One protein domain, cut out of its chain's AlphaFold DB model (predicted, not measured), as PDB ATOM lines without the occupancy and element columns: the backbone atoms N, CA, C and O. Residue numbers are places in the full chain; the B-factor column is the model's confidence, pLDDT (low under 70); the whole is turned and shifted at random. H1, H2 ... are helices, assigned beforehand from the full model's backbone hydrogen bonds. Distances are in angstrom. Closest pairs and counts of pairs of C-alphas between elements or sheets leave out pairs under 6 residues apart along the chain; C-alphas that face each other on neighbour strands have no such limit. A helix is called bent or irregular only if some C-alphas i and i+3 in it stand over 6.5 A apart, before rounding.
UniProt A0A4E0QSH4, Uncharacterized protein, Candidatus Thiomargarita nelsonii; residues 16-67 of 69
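What this domain is: This is residues 16 to 67 of the 69 residues of an uncharacterized protein of Candidatus Thiomargarita nelsonii (UniProt A0A4E0QSH4). Look first for a flat, open zigzag: the long helix H3 makes one long side, the short helix H2 packs crosswise on its first half, and H1 lies at the opposite side of the slab, touching no other helix. Between H1 and H2 the link of residues 26 to 32 folds back and runs between the two sides, leaving a gap between itself and the later half of H3. The printed part has 52 residues with three named helices, in the order H1, H2, H3, and no named strand; its class is all helix. It is only just loose, close to compact, with a radius of gyration of the C-alphas of 12.0 A, and the C-alphas span 32 by 25 by 10 A.

Where its parts are: Begin with the longest helix, H3, residues 45 to 65. Find C-alpha 45 at (45.136, -15.897, 13.629); from there the helix runs 28.4 A to C-alpha 65 at (22.861, -11.749, -3.505). On the way you meet a kink of 48 degrees near residue 52, and H3 is irregular, with C-alphas 47 and 50 standing 7.5 A apart. Step back along the chain to H2, residues 33 to 40, which measures 10.4 A from first to last C-alpha. Then go to the first printed residue, where H1, residues 16 to 25, begins with C-alpha 16 at (34.245, -4.688, 16.967) and runs 14.1 A to C-alpha 25.

How they stand to each other: Start at Ala 52, near the kink of H3, and look across to H2: the two helices touch, with 21 pairs of C-alphas within 8 A. Their closest C-alphas are those of Ala 37 and Ala 52, 4.9 A apart. Their centres are 8.7 A apart. Their lines stand at a steep tilt of 69 degrees, only just short of about perpendicular, and they run opposite ways. H1 is apart from H3, with no C-alpha of the one within 8 A of the other, and by the same distance H1 is apart from H2. On the backbone, every O i to N i+4 pair in H1 and H2 is within hydrogen-bond range, and in H3 14 of 17 are.

The domain as a whole: The two C-alphas farthest apart are those of Phe 43, in the link before H3, and Ile 67, the last printed residue, at 34.5 A. From the first to the last printed C-alpha, Thr 16 to Ile 67, it is 23.8 A. The printed part has no cut. The link from H2 to H3, with 4 residues between them, is tight, and the link from H1 to H2, with 7, is short. Read the B-factor column for the model's confidence: the mean pLDDT of the printed part is 93.3, and residues 66 to 67 are under 70.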
ATOM      1  N   THR A  16      34.804  -3.357  17.230       94.56
ATOM      2  CA  THR A  16      34.245  -4.688  16.967       94.56
ATOM      3  C   THR A  16      33.020  -4.929  17.837       94.56
ATOM      4  O   THR A  16      31.997  -5.372  17.333       94.56
ATOM      5  N   THR A  17      33.093  -4.548  19.117       95.94
ATOM      6  CA  THR A  17      31.968  -4.621  20.056       95.94
ATOM      7  C   THR A  17      30.791  -3.777  19.573       95.94
ATOM      8  O   THR A  17      29.695  -4.302  19.414       95.94
ATOM      9  N   PHE A  18      31.031  -2.501  19.255       97.00
ATOM     10  CA  PHE A  18      29.993  -1.609  18.747       97.00
ATOM     11  C   PHE A  18      29.385  -2.128  17.444       97.00
ATOM     12  O   PHE A  18      28.170  -2.178  17.324       97.00
ATOM     13  N   ALA A  19      30.210  -2.527  16.472       96.25
ATOM     14  CA  ALA A  19      29.734  -2.992  15.175       96.25
ATOM     15  C   ALA A  19      28.869  -4.251  15.310       96.25
ATOM     16  O   ALA A  19      27.819  -4.333  14.686       96.25
ATOM     17  N   MET A  20      29.264  -5.190  16.170       95.31
ATOM     18  CA  MET A  20      28.505  -6.412  16.428       95.31
ATOM     19  C   MET A  20      27.147  -6.121  17.079       95.31
ATOM     20  O   MET A  20      26.123  -6.639  16.633       95.31
ATOM     21  N   GLU A  21      27.113  -5.265  18.105       97.44
ATOM     22  CA  GLU A  21      25.861  -4.869  18.760       97.44
ATOM     23  C   GLU A  21      24.964  -4.044  17.834       97.44
ATOM     24  O   GLU A  21      23.765  -4.307  17.747       97.44
ATOM     25  N   PHE A  22      25.537  -3.083  17.107       96.56
ATOM     26  CA  PHE A  22      24.828  -2.254  16.139       96.56
ATOM     27  C   PHE A  22      24.210  -3.109  15.035       96.56
ATOM     28  O   PHE A  22      23.019  -2.971  14.764       96.56
ATOM     29  N   SER A  23      24.978  -4.027  14.443       95.44
ATOM     30  CA  SER A  23      24.470  -4.924  13.408       95.44
ATOM     31  C   SER A  23      23.338  -5.804  13.927       95.44
ATOM     32  O   SER A  23      22.292  -5.877  13.290       95.44
ATOM     33  N   ARG A  24      23.486  -6.401  15.118       96.19
ATOM     34  CA  ARG A  24      22.431  -7.224  15.726       96.19
ATOM     35  C   ARG A  24      21.156  -6.427  16.010       96.19
ATOM     36  O   ARG A  24      20.062  -6.926  15.777       96.19
ATOM     37  N   ASN A  25      21.287  -5.205  16.521       97.62
ATOM     38  CA  ASN A  25      20.140  -4.377  16.901       97.62
ATOM     39  C   ASN A  25      19.396  -3.781  15.693       97.62
ATOM     40  O   ASN A  25      18.254  -3.362  15.847       97.62
ATOM     41  N   ASN A  26      20.034  -3.730  14.520       95.44
ATOM     42  CA  ASN A  26      19.466  -3.171  13.289       95.44
ATOM     43  C   ASN A  26      19.232  -4.230  12.196       95.44
ATOM     44  O   ASN A  26      18.970  -3.858  11.057       95.44
ATOM     45  N   ASP A  27      19.346  -5.522  12.527       92.56
ATOM     46  CA  ASP A  27      19.204  -6.641  11.581       92.56
ATOM     47  C   ASP A  27      20.106  -6.507  10.335       92.56
ATOM     48  O   ASP A  27      19.704  -6.715   9.191       92.56
ATOM     49  N   LEU A  28      21.359  -6.100  10.560       91.44
ATOM     50  CA  LEU A  28      22.356  -5.930   9.507       91.44
ATOM     51  C   LEU A  28      23.302  -7.125   9.459       91.44
ATOM     52  O   LEU A  28      23.739  -7.651  10.485       91.44
ATOM     53  N   CYS A  29      23.726  -7.480   8.248       92.12
ATOM     54  CA  CYS A  29      24.835  -8.405   8.059       92.12
ATOM     55  C   CYS A  29      26.130  -7.803   8.637       92.12
ATOM     56  O   CYS A  29      26.488  -6.663   8.337       92.12
ATOM     57  N   PHE A  30      26.839  -8.576   9.463       94.75
ATOM     58  CA  PHE A  30      28.134  -8.203  10.027       94.75
ATOM     59  C   PHE A  30      29.233  -9.081   9.428       94.75
ATOM     60  O   PHE A  30      29.197 -10.300   9.572       94.75
ATOM     61  N   ILE A  31      30.215  -8.456   8.776       95.25
ATOM     62  CA  ILE A  31      31.340  -9.140   8.127       95.25
ATOM     63  C   ILE A  31      32.643  -8.518   8.638       95.25
ATOM     64  O   ILE A  31      32.844  -7.307   8.534       95.25
ATOM     65  N   ASN A  32      33.550  -9.334   9.182       95.31
ATOM     66  CA  ASN A  32      34.823  -8.872   9.738       95.31
ATOM     67  C   ASN A  32      35.958  -9.870   9.455       95.31
ATOM     68  O   ASN A  32      35.852 -11.050   9.772       95.31
ATOM     69  N   ALA A  33      37.064  -9.394   8.875       94.19
ATOM     70  CA  ALA A  33      38.180 -10.250   8.469       94.19
ATOM     71  C   ALA A  33      38.956 -10.873   9.646       94.19
ATOM     72  O   ALA A  33      39.439 -11.999   9.517       94.19
ATOM     73  N   ASP A  34      39.065 -10.177  10.781       93.00
ATOM     74  CA  ASP A  34      39.764 -10.685  11.967       93.00
ATOM     75  C   ASP A  34      38.940 -11.784  12.654       93.00
ATOM     76  O   ASP A  34      39.494 -12.817  13.024       93.00
ATOM     77  N   GLU A  35      37.614 -11.620  12.730       95.00
ATOM     78  CA  GLU A  35      36.696 -12.659  13.222       95.00
ATOM     79  C   GLU A  35      36.744 -13.911  12.336       95.00
ATOM     80  O   GLU A  35      36.846 -15.031  12.836       95.00
ATOM     81  N   ILE A  36      36.761 -13.741  11.008       97.00
ATOM     82  CA  ILE A  36      36.929 -14.862  10.071       97.00
ATOM     83  C   ILE A  36      38.284 -15.552  10.294       97.00
ATOM     84  O   ILE A  36      38.365 -16.780  10.309       97.00
ATOM     85  N   ALA A  37      39.366 -14.793  10.489       97.25
ATOM     86  CA  ALA A  37      40.687 -15.363  10.746       97.25
ATOM     87  C   ALA A  37      40.732 -16.139  12.075       97.25
ATOM     88  O   ALA A  37      41.306 -17.230  12.117       97.25
ATOM     89  N   GLN A  38      40.087 -15.620  13.125       96.25
ATOM     90  CA  GLN A  38      39.929 -16.291  14.418       96.25
ATOM     91  C   GLN A  38      39.145 -17.604  14.285       96.25
ATOM     92  O   GLN A  38      39.516 -18.601  14.901       96.25
ATOM     93  N   GLN A  39      38.094 -17.634  13.462       95.69
ATOM     94  CA  GLN A  39      37.317 -18.849  13.193       95.69
ATOM     95  C   GLN A  39      38.114 -19.890  12.395       95.69
ATOM     96  O   GLN A  39      38.008 -21.086  12.660       95.69
ATOM     97  N   LEU A  40      38.924 -19.451  11.425       96.69
ATOM     98  CA  LEU A  40      39.748 -20.340  10.601       96.69
ATOM     99  C   LEU A  40      40.933 -20.937  11.368       96.69
ATOM    100  O   LEU A  40      41.294 -22.090  11.129       96.69
ATOM    101  N   ASN A  41      41.570 -20.165  12.251       96.50
ATOM    102  CA  ASN A  41      42.663 -20.653  13.084       96.50
ATOM    103  C   ASN A  41      42.657 -19.981  14.466       96.50
ATOM    104  O   ASN A  41      43.329 -18.963  14.660       96.50
ATOM    105  N   PRO A  42      41.966 -20.575  15.454       94.75
ATOM    106  CA  PRO A  42      41.799 -19.951  16.761       94.75
ATOM    107  C   PRO A  42      43.081 -19.900  17.597       94.75
ATOM    108  O   PRO A  42      43.144 -19.142  18.563       94.75
ATOM    109  N   PHE A  43      44.098 -20.690  17.239       95.69
ATOM    110  CA  PHE A  43      45.369 -20.767  17.964       95.69
ATOM    111  C   PHE A  43      46.467 -19.890  17.344       95.69
ATOM    112  O   PHE A  43      47.469 -19.618  17.999       95.69
ATOM    113  N   ASP A  44      46.302 -19.458  16.086       93.50
ATOM    114  CA  ASP A  44      47.255 -18.598  15.374       93.50
ATOM    115  C   ASP A  44      46.566 -17.856  14.214       93.50
ATOM    116  O   ASP A  44      46.663 -18.229  13.038       93.50
ATOM    117  N   ILE A  45      45.872 -16.770  14.561       94.31
ATOM    118  CA  ILE A  45      45.136 -15.897  13.629       94.31
ATOM    119  C   ILE A  45      46.050 -15.391  12.504       94.31
ATOM    120  O   ILE A  45      45.647 -15.261  11.347       94.31
ATOM    121  N   THR A  46      47.318 -15.121  12.824       94.88
ATOM    122  CA  THR A  46      48.314 -14.597  11.884       94.88
ATOM    123  C   THR A  46      48.503 -15.493  10.666       94.88
ATOM    124  O   THR A  46      48.643 -14.974   9.557       94.88
ATOM    125  N   LYS A  47      48.422 -16.820  10.836       96.31
ATOM    126  CA  LYS A  47      48.483 -17.787   9.726       96.31
ATOM    127  C   LYS A  47      47.220 -17.817   8.865       96.31
ATOM    128  O   LYS A  47      47.281 -18.258   7.720       96.31
ATOM    129  N   ALA A  48      46.092 -17.332   9.379       97.00
ATOM    130  CA  ALA A  48      44.812 -17.318   8.676       97.00
ATOM    131  C   ALA A  48      44.510 -15.996   7.945       97.00
ATOM    132  O   ALA A  48      43.520 -15.928   7.222       97.00
ATOM    133  N   LYS A  49      45.358 -14.962   8.047       95.81
ATOM    134  CA  LYS A  49      45.089 -13.632   7.457       95.81
ATOM    135  C   LYS A  49      44.778 -13.661   5.956       95.81
ATOM    136  O   LYS A  49      43.807 -13.053   5.512       95.81
ATOM    137  N   ILE A  50      45.579 -14.380   5.166       97.25
ATOM    138  CA  ILE A  50      45.385 -14.477   3.709       97.25
ATOM    139  C   ILE A  50      44.084 -15.212   3.339       97.25
ATOM    140  O   ILE A  50      43.298 -14.652   2.571       97.25
ATOM    141  N   PRO A  51      43.810 -16.438   3.836       97.38
ATOM    142  CA  PRO A  51      42.546 -17.105   3.531       97.38
ATOM    143  C   PRO A  51      41.328 -16.354   4.091       97.38
ATOM    144  O   PRO A  51      40.312 -16.284   3.400       97.38
ATOM    145  N   ALA A  52      41.435 -15.725   5.266       98.06
ATOM    146  CA  ALA A  52      40.369 -14.902   5.834       98.06
ATOM    147  C   ALA A  52      40.038 -13.692   4.956       98.06
ATOM    148  O   ALA A  52      38.868 -13.442   4.687       98.06
ATOM    149  N   GLY A  53      41.049 -12.998   4.422       97.62
ATOM    150  CA  GLY A  53      40.838 -11.900   3.479       97.62
ATOM    151  C   GLY A  53      40.102 -12.339   2.209       97.62
ATOM    152  O   GLY A  53      39.192 -11.654   1.753       97.62
ATOM    153  N   LYS A  54      40.425 -13.520   1.659       97.81
ATOM    154  CA  LYS A  54      39.676 -14.082   0.517       97.81
ATOM    155  C   LYS A  54      38.220 -14.372   0.889       97.81
ATOM    156  O   LYS A  54      37.315 -14.014   0.141       97.81
ATOM    157  N   LYS A  55      37.998 -15.006   2.043       97.75
ATOM    158  CA  LYS A  55      36.660 -15.347   2.540       97.75
ATOM    159  C   LYS A  55      35.815 -14.099   2.821       97.75
ATOM    160  O   LYS A  55      34.652 -14.087   2.444       97.75
ATOM    161  N   PHE A  56      36.415 -13.043   3.364       97.25
ATOM    162  CA  PHE A  56      35.780 -11.744   3.591       97.25
ATOM    163  C   PHE A  56      35.159 -11.166   2.310       97.25
ATOM    164  O   PHE A  56      33.983 -10.810   2.302       97.25
ATOM    165  N   PHE A  57      35.900 -11.139   1.195       96.19
ATOM    166  CA  PHE A  57      35.353 -10.649  -0.080       96.19
ATOM    167  C   PHE A  57      34.243 -11.547  -0.643       96.19
ATOM    168  O   PHE A  57      33.285 -11.034  -1.221       96.19
ATOM    169  N   ILE A  58      34.335 -12.867  -0.444       95.88
ATOM    170  CA  ILE A  58      33.265 -13.806  -0.818       95.88
ATOM    171  C   ILE A  58      31.993 -13.522  -0.004       95.88
ATOM    172  O   ILE A  58      30.902 -13.495  -0.565       95.88
ATOM    173  N   GLU A  59      32.111 -13.290   1.304       94.50
ATOM    174  CA  GLU A  59      30.964 -12.973   2.165       94.50
ATOM    175  C   GLU A  59      30.318 -11.639   1.795       94.50
ATOM    176  O   GLU A  59      29.092 -11.567   1.710       94.50
ATOM    177  N   ILE A  60      31.121 -10.619   1.472       92.19
ATOM    178  CA  ILE A  60      30.611  -9.357   0.924       92.19
ATOM    179  C   ILE A  60      29.803  -9.627  -0.346       92.19
ATOM    180  O   ILE A  60      28.656  -9.196  -0.442       92.19
ATOM    181  N   GLN A  61      30.353 -10.379  -1.302       92.25
ATOM    182  CA  GLN A  61      29.656 -10.690  -2.550       92.25
ATOM    183  C   GLN A  61      28.333 -11.438  -2.310       92.25
ATOM    184  O   GLN A  61      27.320 -11.116  -2.931       92.25
ATOM    185  N   ASN A  62      28.327 -12.396  -1.381       91.00
ATOM    186  CA  ASN A  62      27.134 -13.159  -1.020       91.00
ATOM    187  C   ASN A  62      26.069 -12.292  -0.338       91.00
ATOM    188  O   ASN A  62      24.881 -12.475  -0.604       91.00
ATOM    189  N   SER A  63      26.475 -11.326   0.494       87.69
ATOM    190  CA  SER A  63      25.537 -10.418   1.167       87.69
ATOM    191  C   SER A  63      24.715  -9.584   0.184       87.69
ATOM    192  O   SER A  63      23.552  -9.308   0.451       87.69
ATOM    193  N   PHE A  64      25.260  -9.269  -0.996       82.06
ATOM    194  CA  PHE A  64      24.507  -8.582  -2.045       82.06
ATOM    195  C   PHE A  64      23.505  -9.494  -2.763       82.06
ATOM    196  O   PHE A  64      22.462  -9.020  -3.201       82.06
ATOM    197  N   HIS A  65      23.784 -10.797  -2.875       73.75
ATOM    198  CA  HIS A  65      22.861 -11.749  -3.505       73.75
ATOM    199  C   HIS A  65      21.643 -12.056  -2.629       73.75
ATOM    200  O   HIS A  65      20.543 -12.207  -3.152       73.75
ATOM    201  N   LEU A  66      21.822 -12.095  -1.305       61.59
ATOM    202  CA  LEU A  66      20.732 -12.312  -0.347       61.59
ATOM    203  C   LEU A  66      19.679 -11.191  -0.357       61.59
ATOM    204  O   LEU A  66      18.558 -11.416   0.075       61.59
ATOM    205  N   ILE A  67      20.023 -10.001  -0.857       57.88
ATOM    206  CA  ILE A  67      19.127  -8.833  -0.906       57.88
ATOM    207  C   ILE A  67      18.218  -8.857  -2.153       57.88
ATOM    208  O   ILE A  67      17.240  -8.115  -2.228       57.88
TER     209      ILE A  67